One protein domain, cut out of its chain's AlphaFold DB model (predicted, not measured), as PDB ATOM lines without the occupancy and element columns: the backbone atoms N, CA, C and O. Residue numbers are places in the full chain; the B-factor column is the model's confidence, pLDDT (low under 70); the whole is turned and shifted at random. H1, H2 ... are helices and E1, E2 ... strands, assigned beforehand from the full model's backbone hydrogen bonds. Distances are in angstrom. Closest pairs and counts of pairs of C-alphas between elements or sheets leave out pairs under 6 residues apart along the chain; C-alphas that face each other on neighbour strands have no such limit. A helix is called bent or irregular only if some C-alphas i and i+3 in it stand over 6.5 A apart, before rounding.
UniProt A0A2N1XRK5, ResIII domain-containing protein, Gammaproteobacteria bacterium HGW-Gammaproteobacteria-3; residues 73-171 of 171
ATOM      1  N   ARG A  73     -16.703 -24.559  11.954       95.81
ATOM      2  CA  ARG A  73     -15.391 -24.367  12.560       95.81
ATOM      3  C   ARG A  73     -14.305 -24.816  11.617       95.81
ATOM      4  O   ARG A  73     -14.327 -25.943  11.133       95.81
ATOM      5  N   LEU A  74     -13.339 -23.932  11.422       96.81
ATOM      6  CA  LEU A  74     -12.062 -24.277  10.835       96.81
ATOM      7  C   LEU A  74     -11.030 -24.357  11.954       96.81
ATOM      8  O   LEU A  74     -10.673 -23.337  12.545       96.81
ATOM      9  N   VAL A  75     -10.543 -25.562  12.230       97.06
ATOM     10  CA  VAL A  75      -9.447 -25.776  13.177       97.06
ATOM     11  C   VAL A  75      -8.141 -25.875  12.390       97.06
ATOM     12  O   VAL A  75      -7.899 -26.850  11.685       97.06
ATOM     13  N   TYR A  76      -7.302 -24.846  12.486       96.44
ATOM     14  CA  TYR A  76      -6.009 -24.764  11.819       96.44
ATOM     15  C   TYR A  76      -4.889 -25.164  12.786       96.44
ATOM     16  O   TYR A  76      -4.503 -24.404  13.678       96.44
ATOM     17  N   VAL A  77      -4.377 -26.382  12.613       95.44
ATOM     18  CA  VAL A  77      -3.371 -26.975  13.503       95.44
ATOM     19  C   VAL A  77      -1.984 -26.883  12.881       95.44
ATOM     20  O   VAL A  77      -1.787 -27.291  11.738       95.44
ATOM     21  N   VAL A  78      -1.004 -26.387  13.639       93.62
ATOM     22  CA  VAL A  78       0.404 -26.328  13.211       93.62
ATOM     23  C   VAL A  78       1.358 -26.739  14.332       93.62
ATOM     24  O   VAL A  78       1.040 -26.660  15.514       93.62
ATOM     25  N   ASP A  79       2.561 -27.170  13.963       91.19
ATOM     26  CA  ASP A  79       3.526 -27.790  14.887       91.19
ATOM     27  C   ASP A  79       4.389 -26.777  15.679       91.19
ATOM     28  O   ASP A  79       5.086 -27.115  16.637       91.19
ATOM     29  N   ARG A  80       4.396 -25.497  15.288       90.81
ATOM     30  CA  ARG A  80       5.304 -24.485  15.861       90.81
ATOM     31  C   ARG A  80       4.549 -23.231  16.280       90.81
ATOM     32  O   ARG A  80       3.759 -22.694  15.512       90.81
ATOM     33  N   ARG A  81       4.864 -22.713  17.475       90.56
ATOM     34  CA  ARG A  81       4.220 -21.511  18.048       90.56
ATOM     35  C   ARG A  81       4.356 -20.271  17.162       90.56
ATOM     36  O   ARG A  81       3.377 -19.568  16.988       90.56
ATOM     37  N   VAL A  82       5.521 -20.055  16.549       91.94
ATOM     38  CA  VAL A  82       5.734 -18.920  15.628       91.94
ATOM     39  C   VAL A  82       4.792 -18.994  14.423       91.94
ATOM     40  O   VAL A  82       4.265 -17.981  13.984       91.94
ATOM     41  N   VAL A  83       4.528 -20.202  13.916       92.31
ATOM     42  CA  VAL A  83       3.591 -20.404  12.804       92.31
ATOM     43  C   VAL A  83       2.144 -20.212  13.267       92.31
ATOM     44  O   VAL A  83       1.339 -19.696  12.499       92.31
ATOM     45  N   VAL A  84       1.816 -20.580  14.515       94.50
ATOM     46  CA  VAL A  84       0.515 -20.241  15.124       94.50
ATOM     47  C   VAL A  84       0.328 -18.729  15.128       94.50
ATOM     48  O   VAL A  84      -0.679 -18.264  14.617       94.50
ATOM     49  N   ASP A  85       1.302 -17.976  15.643       93.25
ATOM     50  CA  ASP A  85       1.209 -16.515  15.744       93.25
ATOM     51  C   ASP A  85       1.004 -15.865  14.365       93.25
ATOM     52  O   ASP A  85       0.071 -15.087  14.181       93.25
ATOM     53  N   GLN A  86       1.786 -16.273  13.359       93.12
ATOM     54  CA  GLN A  86       1.625 -15.794  11.980       93.12
ATOM     55  C   GLN A  86       0.250 -16.138  11.387       93.12
ATOM     56  O   GLN A  86      -0.370 -15.325  10.702       93.12
ATOM     57  N   ALA A  87      -0.244 -17.355  11.625       95.19
ATOM     58  CA  ALA A  87      -1.560 -17.767  11.148       95.19
ATOM     59  C   ALA A  87      -2.690 -17.003  11.864       95.19
ATOM     60  O   ALA A  87      -3.687 -16.657  11.230       95.19
ATOM     61  N   THR A  88      -2.515 -16.690  13.148       95.81
ATOM     62  CA  THR A  88      -3.428 -15.846  13.922       95.81
ATOM     63  C   THR A  88      -3.479 -14.424  13.371       95.81
ATOM     64  O   THR A  88      -4.573 -13.905  13.174       95.81
ATOM     65  N   GLU A  89      -2.338 -13.806  13.058       95.25
ATOM     66  CA  GLU A  89      -2.300 -12.470  12.438       95.25
ATOM     67  C   GLU A  89      -3.085 -12.433  11.120       95.25
ATOM     68  O   GLU A  89      -3.852 -11.501  10.866       95.25
ATOM     69  N   ILE A  90      -2.961 -13.483  10.301       95.12
ATOM     70  CA  ILE A  90      -3.721 -13.620   9.053       95.12
ATOM     71  C   ILE A  90      -5.225 -13.760   9.335       95.12
ATOM     72  O   ILE A  90      -6.031 -13.117   8.660       95.12
ATOM     73  N   ALA A  91      -5.618 -14.558  10.329       96.88
ATOM     74  CA  ALA A  91      -7.022 -14.741  10.699       96.88
ATOM     75  C   ALA A  91      -7.658 -13.461  11.275       96.88
ATOM     76  O   ALA A  91      -8.793 -13.130  10.930       96.88
ATOM     77  N   GLU A  92      -6.932 -12.702  12.096       96.38
ATOM     78  CA  GLU A  92      -7.397 -11.405  12.607       96.38
ATOM     79  C   GLU A  92      -7.455 -10.348  11.491       96.38
ATOM     80  O   GLU A  92      -8.397  -9.556  11.430       96.38
ATOM     81  N   SER A  93      -6.512 -10.370  10.539       95.81
ATOM     82  CA  SER A  93      -6.584  -9.523   9.340       95.81
ATOM     83  C   SER A  93      -7.820  -9.845   8.495       95.81
ATOM     84  O   SER A  93      -8.536  -8.936   8.071       95.81
ATOM     85  N   LEU A  94      -8.123 -11.135   8.306       96.06
ATOM     86  CA  LEU A  94      -9.350 -11.597   7.656       96.06
ATOM     87  C   LEU A  94     -10.594 -11.084   8.393       96.06
ATOM     88  O   LEU A  94     -11.470 -10.501   7.757       96.06
ATOM     89  N   ARG A  95     -10.659 -11.239   9.720       96.19
ATOM     90  CA  ARG A  95     -11.756 -10.720  10.553       96.19
ATOM     91  C   ARG A  95     -11.961  -9.216  10.361       96.19
ATOM     92  O   ARG A  95     -13.104  -8.784  10.239       96.19
ATOM     93  N   TYR A  96     -10.887  -8.428  10.336       95.50
ATOM     94  CA  TYR A  96     -10.969  -6.980  10.135       95.50
ATOM     95  C   TYR A  96     -11.485  -6.631   8.734       95.50
ATOM     96  O   TYR A  96     -12.438  -5.869   8.592       95.50
ATOM     97  N   LYS A  97     -10.914  -7.234   7.686       95.19
ATOM     98  CA  LYS A  97     -11.325  -6.969   6.298       95.19
ATOM     99  C   LYS A  97     -12.745  -7.440   6.002       95.19
ATOM    100  O   LYS A  97     -13.434  -6.825   5.198       95.19
ATOM    101  N   LEU A  98     -13.217  -8.474   6.694       94.06
ATOM    102  CA  LEU A  98     -14.597  -8.942   6.596       94.06
ATOM    103  C   LEU A  98     -15.616  -7.865   7.003       94.06
ATOM    104  O   LEU A  98     -16.714  -7.839   6.458       94.06
ATOM    105  N   GLN A  99     -15.258  -6.944   7.906       90.25
ATOM    106  CA  GLN A  99     -16.130  -5.819   8.282       90.25
ATOM    107  C   GLN A  99     -16.363  -4.840   7.123       90.25
ATOM    108  O   GLN A  99     -17.337  -4.095   7.136       90.25
ATOM    109  N   GLN A 100     -15.489  -4.850   6.112       90.31
ATOM    110  CA  GLN A 100     -15.615  -4.035   4.901       90.31
ATOM    111  C   GLN A 100     -16.471  -4.720   3.819       90.31
ATOM    112  O   GLN A 100     -16.691  -4.139   2.761       90.31
ATOM    113  N   LEU A 101     -16.951  -5.942   4.071       93.94
ATOM    114  CA  LEU A 101     -17.737  -6.758   3.143       93.94
ATOM    115  C   LEU A 101     -19.102  -7.108   3.774       93.94
ATOM    116  O   LEU A 101     -19.289  -8.234   4.246       93.94
ATOM    117  N   PRO A 102     -20.065  -6.165   3.809       92.38
ATOM    118  CA  PRO A 102     -21.343  -6.357   4.499       92.38
ATOM    119  C   PRO A 102     -22.163  -7.522   3.927       92.38
ATOM    120  O   PRO A 102     -22.727  -8.297   4.697       92.38
ATOM    121  N   ASP A 103     -22.164  -7.713   2.606       93.81
ATOM    122  CA  ASP A 103     -22.892  -8.816   1.963       93.81
ATOM    123  C   ASP A 103     -22.371 -10.181   2.427       93.81
ATOM    124  O   ASP A 103     -23.141 -11.073   2.788       93.81
ATOM    125  N   LEU A 104     -21.045 -10.325   2.503       94.06
ATOM    126  CA  LEU A 104     -20.404 -11.538   3.002       94.06
ATOM    127  C   LEU A 104     -20.703 -11.752   4.495       94.06
ATOM    128  O   LEU A 104     -20.934 -12.881   4.925       94.06
ATOM    129  N   HIS A 105     -20.754 -10.678   5.285       93.94
ATOM    130  CA  HIS A 105     -21.116 -10.733   6.702       93.94
ATOM    131  C   HIS A 105     -22.539 -11.272   6.923       93.94
ATOM    132  O   HIS A 105     -22.765 -12.105   7.808       93.94
ATOM    133  N   VAL A 106     -23.483 -10.836   6.081       94.12
ATOM    134  CA  VAL A 106     -24.878 -11.294   6.085       94.12
ATOM    135  C   VAL A 106     -24.973 -12.764   5.679       94.12
ATOM    136  O   VAL A 106     -25.605 -13.545   6.390       94.12
ATOM    137  N   LEU A 107     -24.301 -13.170   4.596       94.88
ATOM    138  CA  LEU A 107     -24.296 -14.566   4.139       94.88
ATOM    139  C   LEU A 107     -23.718 -15.529   5.186       94.88
ATOM    140  O   LEU A 107     -24.186 -16.658   5.331       94.88
ATOM    141  N   LEU A 108     -22.736 -15.073   5.965       95.19
ATOM    142  CA  LEU A 108     -22.139 -15.842   7.058       95.19
ATOM    143  C   LEU A 108     -22.975 -15.853   8.347       95.19
ATOM    144  O   LEU A 108     -22.601 -16.558   9.286       95.19
ATOM    145  N   GLN A 109     -24.090 -15.114   8.395       94.38
ATOM    146  CA  GLN A 109     -24.991 -15.013   9.550       94.38
ATOM    147  C   GLN A 109     -24.280 -14.544  10.832       94.38
ATOM    148  O   GLN A 109     -24.579 -14.995  11.937       94.38
ATOM    149  N   LEU A 110     -23.317 -13.629  10.693       92.00
ATOM    150  CA  LEU A 110     -22.516 -13.135  11.820       92.00
ATOM    151  C   LEU A 110     -23.271 -12.127  12.711       92.00
ATOM    152  O   LEU A 110     -22.962 -11.976  13.900       92.00
ATOM    153  N   GLY A 111     -24.323 -11.499  12.180       89.00
ATOM    154  CA  GLY A 111     -25.113 -10.491  12.886       89.00
ATOM    155  C   GLY A 111     -24.348  -9.173  13.004       89.00
ATOM    156  O   GLY A 111     -23.914  -8.636  11.996       89.00
ATOM    157  N   ASN A 112     -24.196  -8.658  14.227       85.88
ATOM    158  CA  ASN A 112     -23.373  -7.474  14.524       85.88
ATOM    159  C   ASN A 112     -22.013  -7.845  15.140       85.88
ATOM    160  O   ASN A 112     -21.283  -6.976  15.620       85.88
ATOM    161  N   GLU A 113     -21.691  -9.138  15.202       90.38
ATOM    162  CA  GLU A 113     -20.469  -9.623  15.833       90.38
ATOM    163  C   GLU A 113     -19.391  -9.902  14.788       90.38
ATOM    164  O   GLU A 113     -19.682 -10.437  13.720       90.38
ATOM    165  N   PRO A 114     -18.121  -9.592  15.076       93.62
ATOM    166  CA  PRO A 114     -17.036  -9.966  14.184       93.62
ATOM    167  C   PRO A 114     -16.849 -11.492  14.142       93.62
ATOM    168  O   PRO A 114     -17.223 -12.202  15.073       93.62
ATOM    169  N   LEU A 115     -16.187 -11.986  13.089       96.75
ATOM    170  CA  LEU A 115     -15.765 -13.386  13.002       96.75
ATOM    171  C   LEU A 115     -14.971 -13.787  14.256       96.75
ATOM    172  O   LEU A 115     -13.993 -13.126  14.612       96.75
ATOM    173  N   ALA A 116     -15.380 -14.880  14.902       96.94
ATOM    174  CA  ALA A 116     -14.681 -15.408  16.062       96.94
ATOM    175  C   ALA A 116     -13.336 -16.015  15.639       96.94
ATOM    176  O   ALA A 116     -13.284 -16.944  14.827       96.94
ATOM    177  N   VAL A 117     -12.252 -15.500  16.221       97.25
ATOM    178  CA  VAL A 117     -10.888 -15.994  16.019       97.25
ATOM    179  C   VAL A 117     -10.281 -16.296  17.384       97.25
ATOM    180  O   VAL A 117     -10.270 -15.457  18.289       97.25
ATOM    181  N   SER A 118      -9.793 -17.521  17.558       96.31
ATOM    182  CA  SER A 118      -9.205 -17.965  18.823       96.31
ATOM    183  C   SER A 118      -7.881 -18.674  18.599       96.31
ATOM    184  O   SER A 118      -7.741 -19.496  17.698       96.31
ATOM    185  N   THR A 119      -6.912 -18.364  19.461       96.38
ATOM    186  CA  THR A 119      -5.562 -18.927  19.410       96.38
ATOM    187  C   THR A 119      -5.316 -19.815  20.621       96.38
ATOM    188  O   THR A 119      -5.393 -19.366  21.763       96.38
ATOM    189  N   LEU A 120      -4.995 -21.081  20.375       93.12
ATOM    190  CA  LEU A 120      -4.779 -22.114  21.380       93.12
ATOM    191  C   LEU A 120      -3.314 -22.567  21.340       93.12
ATOM    192  O   LEU A 120      -2.965 -23.557  20.698       93.12
ATOM    193  N   ARG A 121      -2.436 -21.843  22.045       90.06
ATOM    194  CA  ARG A 121      -1.020 -22.213  22.229       90.06
ATOM    195  C   ARG A 121      -0.546 -21.985  23.662       90.06
ATOM    196  O   ARG A 121      -1.108 -21.172  24.389       90.06
ATOM    197  N   GLY A 122       0.519 -22.679  24.064       79.56
ATOM    198  CA  GLY A 122       1.151 -22.458  25.368       79.56
ATOM    199  C   GLY A 122       1.569 -20.992  25.569       79.56
ATOM    200  O   GLY A 122       1.976 -20.331  24.610       79.56
ATOM    201  N   GLN A 123       1.474 -20.519  26.819       77.19
ATOM    202  CA  GLN A 123       1.679 -19.119  27.245       77.19
ATOM    203  C   GLN A 123       0.647 -18.109  26.711       77.19
ATOM    204  O   GLN A 123       0.776 -16.922  26.986       77.19
ATOM    205  N   PHE A 124      -0.384 -18.563  25.994       76.00
ATOM    206  CA  PHE A 124      -1.497 -17.726  25.559       76.00
ATOM    207  C   PHE A 124      -2.768 -18.122  26.316       76.00
ATOM    208  O   PHE A 124      -3.090 -19.309  26.419       76.00
ATOM    209  N   VAL A 125      -3.483 -17.142  26.869       75.94
ATOM    210  CA  VAL A 125      -4.791 -17.382  27.491       75.94
ATOM    211  C   VAL A 125      -5.834 -17.439  26.380       75.94
ATOM    212  O   VAL A 125      -5.971 -16.493  25.610       75.94
ATOM    213  N   ASP A 126      -6.563 -18.553  26.295       85.31
ATOM    214  CA  ASP A 126      -7.675 -18.703  25.352       85.31
ATOM    215  C   ASP A 126      -8.713 -17.592  25.587       85.31
ATOM    216  O   ASP A 126      -9.268 -17.477  26.683       85.31
ATOM    217  N   ASN A 127      -8.977 -16.792  24.549       88.69
ATOM    218  CA  ASN A 127      -9.960 -15.707  24.574       88.69
ATOM    219  C   ASN A 127     -11.416 -16.211  24.570       88.69
ATOM    220  O   ASN A 127     -12.333 -15.414  24.753       88.69
ATOM    221  N   ARG A 128     -11.630 -17.520  24.360       90.62
ATOM    222  CA  ARG A 128     -12.923 -18.225  24.366       90.62
ATOM    223  C   ARG A 128     -13.948 -17.723  23.344       90.62
ATOM    224  O   ARG A 128     -15.104 -18.127  23.421       90.62
ATOM    225  N   GLN A 129     -13.552 -16.908  22.362       92.81
ATOM    226  CA  GLN A 129     -14.476 -16.384  21.342       92.81
ATOM    227  C   GLN A 129     -15.144 -17.516  20.550       92.81
ATOM    228  O   GLN A 129     -16.346 -17.482  20.312       92.81
ATOM    229  N   TRP A 130     -14.391 -18.572  20.235       93.56
ATOM    230  CA  TRP A 130     -14.886 -19.763  19.538       93.56
ATOM    231  C   TRP A 130     -15.946 -20.590  20.298       93.56
ATOM    232  O   TRP A 130     -16.577 -21.468  19.705       93.56
ATOM    233  N   LEU A 131     -16.140 -20.326  21.597       92.56
ATOM    234  CA  LEU A 131     -17.136 -20.981  22.454       92.56
ATOM    235  C   LEU A 131     -18.412 -20.149  22.634       92.56
ATOM    236  O   LEU A 131     -19.407 -20.688  23.116       92.56
ATOM    237  N   ALA A 132     -18.370 -18.851  22.317       91.31
ATOM    238  CA  ALA A 132     -19.415 -17.901  22.696       91.31
ATOM    239  C   ALA A 132     -20.741 -18.173  21.977       91.31
ATOM    240  O   ALA A 132     -21.784 -18.254  22.621       91.31
ATOM    241  N   ASP A 133     -20.683 -18.368  20.658       92.44
ATOM    242  CA  ASP A 133     -21.839 -18.719  19.841       92.44
ATOM    243  C   ASP A 133     -21.475 -19.860  18.874       92.44
ATOM    244  O   ASP A 133     -20.800 -19.641  17.864       92.44
ATOM    245  N   PRO A 134     -21.917 -21.101  19.145       91.19
ATOM    246  CA  PRO A 134     -21.607 -22.242  18.297       91.19
ATOM    247  C   PRO A 134     -22.401 -22.281  16.991       91.19
ATOM    248  O   PRO A 134     -22.174 -23.171  16.166       91.19
ATOM    249  N   THR A 135     -23.357 -21.369  16.815       91.81
ATOM    250  CA  THR A 135     -24.163 -21.270  15.603       91.81
ATOM    251  C   THR A 135     -23.461 -20.476  14.504       91.81
ATOM    252  O   THR A 135     -23.802 -20.677  13.333       91.81
ATOM    253  N   LYS A 136     -22.451 -19.673  14.858       94.12
ATOM    254  CA  LYS A 136     -21.678 -18.816  13.956       94.12
ATOM    255  C   LYS A 136     -20.368 -19.469  13.513       94.12
ATOM    256  O   LYS A 136     -19.847 -20.347  14.206       94.12
ATOM    257  N   PRO A 137     -19.821 -19.066  12.350       96.38
ATOM    258  CA  PRO A 137     -18.523 -19.549  11.922       96.38
ATOM    259  C   PRO A 137     -17.394 -19.047  12.835       96.38
ATOM    260  O   PRO A 137     -17.417 -17.905  13.293       96.38
ATOM    261  N   ALA A 138     -16.382 -19.885  13.059       97.44
ATOM    262  CA  ALA A 138     -15.198 -19.545  13.843       97.44
ATOM    263  C   ALA A 138     -13.920 -20.164  13.259       97.44
ATOM    264  O   ALA A 138     -13.941 -21.279  12.728       97.44
ATOM    265  N   ILE A 139     -12.799 -19.456  13.410       97.88
ATOM    266  CA  ILE A 139     -11.459 -19.955  13.082       97.88
ATOM    267  C   ILE A 139     -10.689 -20.169  14.385       97.88
ATOM    268  O   ILE A 139     -10.505 -19.249  15.182       97.88
ATOM    269  N   ILE A 140     -10.223 -21.395  14.595       97.69
ATOM    270  CA  ILE A 140      -9.452 -21.790  15.767       97.69
ATOM    271  C   ILE A 140      -8.057 -22.181  15.298       97.69
ATOM    272  O   ILE A 140      -7.900 -23.166  14.587       97.69
ATOM    273  N   ILE A 141      -7.039 -21.430  15.700       97.44
ATOM    274  CA  ILE A 141      -5.642 -21.712  15.372       97.44
ATOM    275  C   ILE A 141      -4.984 -22.307  16.609       97.44
ATOM    276  O   ILE A 141      -5.119 -21.760  17.702       97.44
ATOM    277  N   GLY A 142      -4.252 -23.410  16.484       96.06
ATOM    278  CA  GLY A 142      -3.600 -23.988  17.654       96.06
ATOM    279  C   GLY A 142      -2.431 -24.905  17.362       96.06
ATOM    280  O   GLY A 142      -2.213 -25.345  16.233       96.06
ATOM    281  N   THR A 143      -1.672 -25.198  18.417       95.50
ATOM    282  CA  THR A 143      -0.662 -26.256  18.359       95.50
ATOM    283  C   THR A 143      -1.310 -27.632  18.463       95.50
ATOM    284  O   THR A 143      -2.396 -27.771  19.037       95.50
ATOM    285  N   ILE A 144      -0.613 -28.658  17.967       94.81
ATOM    286  CA  ILE A 144      -1.052 -30.060  18.047       94.81
ATOM    287  C   ILE A 144      -1.420 -30.431  19.491       94.81
ATOM    288  O   ILE A 144      -2.513 -30.934  19.730       94.81
ATOM    289  N   ASP A 145      -0.579 -30.085  20.469       93.12
ATOM    290  CA  ASP A 145      -0.824 -30.398  21.884       93.12
ATOM    291  C   ASP A 145      -2.084 -29.725  22.447       93.12
ATOM    292  O   ASP A 145      -2.825 -30.310  23.241       93.12
ATOM    293  N   MET A 146      -2.352 -28.475  22.058       94.56
ATOM    294  CA  MET A 146      -3.477 -27.709  22.598       94.56
ATOM    295  C   MET A 146      -4.809 -28.176  22.024       94.56
ATOM    296  O   MET A 146      -5.786 -28.260  22.770       94.56
ATOM    297  N   ILE A 147      -4.846 -28.494  20.730       95.94
ATOM    298  CA  ILE A 147      -6.037 -29.032  20.067       95.94
ATOM    299  C   ILE A 147      -6.248 -30.493  20.469       95.94
ATOM    300  O   ILE A 147      -7.324 -30.847  20.949       95.94
ATOM    301  N   GLY A 148      -5.204 -31.318  20.374       94.88
ATOM    302  CA  GLY A 148      -5.252 -32.743  20.694       94.88
ATOM    303  C   GLY A 148      -5.675 -33.011  22.136       94.88
ATOM    304  O   GLY A 148      -6.591 -33.796  22.366       94.88
ATOM    305  N   SER A 149      -5.102 -32.299  23.114       95.31
ATOM    306  CA  SER A 149      -5.515 -32.452  24.519       95.31
ATOM    307  C   SER A 149      -7.000 -32.145  24.735       95.31
ATOM    308  O   SER A 149      -7.656 -32.822  25.523       95.31
ATOM    309  N   ARG A 150      -7.568 -31.159  24.025       95.50
ATOM    310  CA  ARG A 150      -8.996 -30.811  24.128       95.50
ATOM    311  C   ARG A 150      -9.886 -31.888  23.511       95.50
ATOM    312  O   ARG A 150     -10.885 -32.227  24.130       95.50
ATOM    313  N   LEU A 151      -9.500 -32.458  22.368       95.12
ATOM    314  CA  LEU A 151     -10.215 -33.579  21.742       95.12
ATOM    315  C   LEU A 151     -10.191 -34.848  22.611       95.12
ATOM    316  O   LEU A 151     -11.158 -35.600  22.629       95.12
ATOM    317  N   LEU A 152      -9.125 -35.050  23.392       95.56
ATOM    318  CA  LEU A 152      -8.987 -36.156  24.348       95.56
ATOM    319  C   LEU A 152      -9.631 -35.885  25.717       95.56
ATOM    320  O   LEU A 152      -9.374 -36.617  26.667       95.56
ATOM    321  N   PHE A 153     -10.457 -34.841  25.846       95.44
ATOM    322  CA  PHE A 153     -11.097 -34.449  27.110       95.44
ATOM    323  C   PHE A 153     -10.112 -34.096  28.238       95.44
ATOM    324  O   PHE A 153     -10.496 -34.087  29.403       95.44
ATOM    325  N   GLU A 154      -8.875 -33.726  27.906       95.00
ATOM    326  CA  GLU A 154      -7.785 -33.394  28.837       95.00
ATOM    327  C   GLU A 154      -7.176 -32.010  28.543       95.00
ATOM    328  O   GLU A 154      -5.996 -31.758  28.767       95.00
ATOM    329  N   GLY A 155      -7.997 -31.083  28.034       91.81
ATOM    330  CA  GLY A 155      -7.551 -29.790  27.507       91.81
ATOM    331  C   GLY A 155      -6.570 -29.030  28.409       91.81
ATOM    332  O   GLY A 155      -6.903 -28.642  29.533       91.81
ATOM    333  N   TYR A 156      -5.374 -28.745  27.884       90.38
ATOM    334  CA  TYR A 156      -4.378 -27.942  28.596       90.38
ATOM    335  C   TYR A 156      -4.878 -26.518  28.861       90.38
ATOM    336  O   TYR A 156      -5.373 -25.834  27.956       90.38
ATOM    337  N   GLY A 157      -4.725 -26.068  30.112       87.00
ATOM    338  CA  GLY A 157      -5.208 -24.762  30.569       87.00
ATOM    339  C   GLY A 157      -6.734 -24.662  30.690       87.00
ATOM    340  O   GLY A 157      -7.260 -23.558  30.798       87.00
ATOM    341  N   VAL A 158      -7.455 -25.791  30.658       90.69
ATOM    342  CA  VAL A 158      -8.922 -25.852  30.750       90.69
ATOM    343  C   VAL A 158      -9.338 -26.475  32.086       90.69
ATOM    344  O   VAL A 158      -8.807 -27.508  32.500       90.69
ATOM    345  N   SER A 159     -10.307 -25.862  32.772       91.25
ATOM    346  CA  SER A 159     -10.861 -26.416  34.015       91.25
ATOM    347  C   SER A 159     -11.573 -27.747  33.754       91.25
ATOM    348  O   SER A 159     -12.130 -27.956  32.676       91.25
ATOM    349  N   ARG A 160     -11.605 -28.652  34.744       91.94
ATOM    350  CA  ARG A 160     -12.187 -30.003  34.583       91.94
ATOM    351  C   ARG A 160     -13.603 -29.988  33.994       91.94
ATOM    352  O   ARG A 160     -13.885 -30.768  33.091       91.94
ATOM    353  N   ASN A 161     -14.449 -29.060  34.442       93.06
ATOM    354  CA  ASN A 161     -15.834 -28.944  33.975       93.06
ATOM    355  C   ASN A 161     -15.933 -28.482  32.511       93.06
ATOM    356  O   ASN A 161     -16.861 -28.874  31.812       93.06
ATOM    357  N   MET A 162     -14.966 -27.697  32.024       93.81
ATOM    358  CA  MET A 162     -14.969 -27.163  30.658       93.81
ATOM    359  C   MET A 162     -14.404 -28.135  29.617       93.81
ATOM    360  O   MET A 162     -14.656 -27.963  28.428       93.81
ATOM    361  N   ARG A 163     -13.680 -29.183  30.024       94.25
ATOM    362  CA  ARG A 163     -13.009 -30.107  29.090       94.25
ATOM    363  C   ARG A 163     -13.973 -30.764  28.099       94.25
ATOM    364  O   ARG A 163     -13.663 -30.837  26.917       94.25
ATOM    365  N   ARG A 164     -15.162 -31.168  28.562       93.50
ATOM    366  CA  ARG A 164     -16.207 -31.771  27.712       93.50
ATOM    367  C   ARG A 164     -16.771 -30.785  26.694       93.50
ATOM    368  O   ARG A 164     -16.982 -31.162  25.549       93.50
ATOM    369  N   TYR A 165     -16.964 -29.530  27.098       92.88
ATOM    370  CA  TYR A 165     -17.406 -28.471  26.193       92.88
ATOM    371  C   TYR A 165     -16.354 -28.216  25.119       92.88
ATOM    372  O   TYR A 165     -16.672 -28.229  23.938       92.88
ATOM    373  N   HIS A 166     -15.085 -28.067  25.509       94.38
ATOM    374  CA  HIS A 166     -14.003 -27.861  24.549       94.38
ATOM    375  C   HIS A 166     -13.890 -29.021  23.549       94.38
ATOM    376  O   HIS A 166     -13.721 -28.766  22.361       94.38
ATOM    377  N   ALA A 167     -14.009 -30.270  24.008       93.88
ATOM    378  CA  ALA A 167     -14.021 -31.436  23.127       93.88
ATOM    379  C   ALA A 167     -15.202 -31.386  22.145       93.88
ATOM    380  O   ALA A 167     -14.998 -31.444  20.938       93.88
ATOM    381  N   GLY A 168     -16.425 -31.205  22.655       92.75
ATOM    382  CA  GLY A 168     -17.640 -31.199  21.839       92.75
ATOM    383  C   GLY A 168     -17.739 -30.025  20.865       92.75
ATOM    384  O   GLY A 168     -18.365 -30.155  19.823       92.75
ATOM    385  N   PHE A 169     -17.115 -28.884  21.168       92.81
ATOM    386  CA  PHE A 169     -17.063 -27.761  20.235       92.81
ATOM    387  C   PHE A 169     -15.953 -27.896  19.186       92.81
ATOM    388  O   PHE A 169     -16.039 -27.210  18.176       92.81
ATOM    389  N   LEU A 170     -14.926 -28.727  19.389       92.12
ATOM    390  CA  LEU A 170     -13.888 -28.976  18.374       92.12
ATOM    391  C   LEU A 170     -14.189 -30.175  17.465       92.12
ATOM    392  O   LEU A 170     -13.580 -30.256  16.398       92.12
ATOM    393  N   ALA A 171     -15.051 -31.093  17.907       78.44
ATOM    394  CA  ALA A 171     -15.408 -32.327  17.208       78.44
ATOM    395  C   ALA A 171     -16.498 -32.139  16.138       78.44
ATOM    396  O   ALA A 171     -17.247 -31.134  16.201       78.44
TER     397      ALA A 171
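What this domain is: This is residues 73 to 171 of the 171 residues of the protein "ResIII domain-containing protein" of Gammaproteobacteria bacterium HGW-Gammaproteobacteria-3 (UniProt A0A2N1XRK5). A small three-stranded parallel sheet, E1 E3 E2, forms the middle layer, with long H1 along one face and short H3 and H4 on the other. H5 packs on H4, and H2 lies off the sheet past the end of H1. The 99 printed residues run E1 H1 H2 E2 H3 E3 H4 H5, mixed in class; the whole is compact, with a radius of gyration of the C-alphas of 13.6 A and spans of 39 by 28 by 18 A.

Where its parts are: E1, residues 73 to 78, starts at C-alpha 73 (-15.391, -24.367, 12.560) and is 15.9 A long; E3, 138 to 143, is 16.6 A and E2, 116 to 120, 13.1 A. H1, 81 to 98, is 25.4 A; H2 is 102 to 107, H3 129 to 132, H4 144 to 151. H5, 160 to 170, 16.3 A, ends at C-alpha 170 (-13.888, -28.976, 18.374); it is only just irregular, with C-alphas 161 and 164 6.9 A apart.

How they stand to each other: Inner strand E3 pairs with E1 (N 76 and O 140, 2.8 A) and E2 (N 120 and O 141, 2.8 A). H1, height 8.9 A over the sheet, is over E3 and E2, along the strands; its closest C-alphas to E3 are Val 84 and Gly 142, 6.1 A. H4, on the opposite face, is over E3 and stands up from the sheet at 50 degrees. H3, on the same face as H4, is over none of the strands, but only just, with 2 of its C-alphas falling on each of E3 and E2. E1, H1 H2, E2 is a split strand-helix-strand unit, parallel strands with helices between and E3 between them in the sheet; E2, H3, E3 is an unsplit one; both crossovers are right-handed. H4 and H5 touch, about perpendicular at 78 degrees, closest at C-alphas 151 and 167, 4.6 A. H5 only grazes the sheet with residues 169 to 170. H2 is not on the sheet; it is close to but not clearly touching H1, C-alphas 98 and 105 being the closest at 6.8 A. Each O i to N i+4 pair is within hydrogen-bond range in H1 and H2, 3 of 4 in H4 and 5 of 7 in H5; H3 is too short for one.

The domain as a whole: The C-alphas farthest apart, of Asp 103 and Arg 160, are 40.3 A apart. The printed part has no cut and no long link; no printed residue is under 70 in pLDDT.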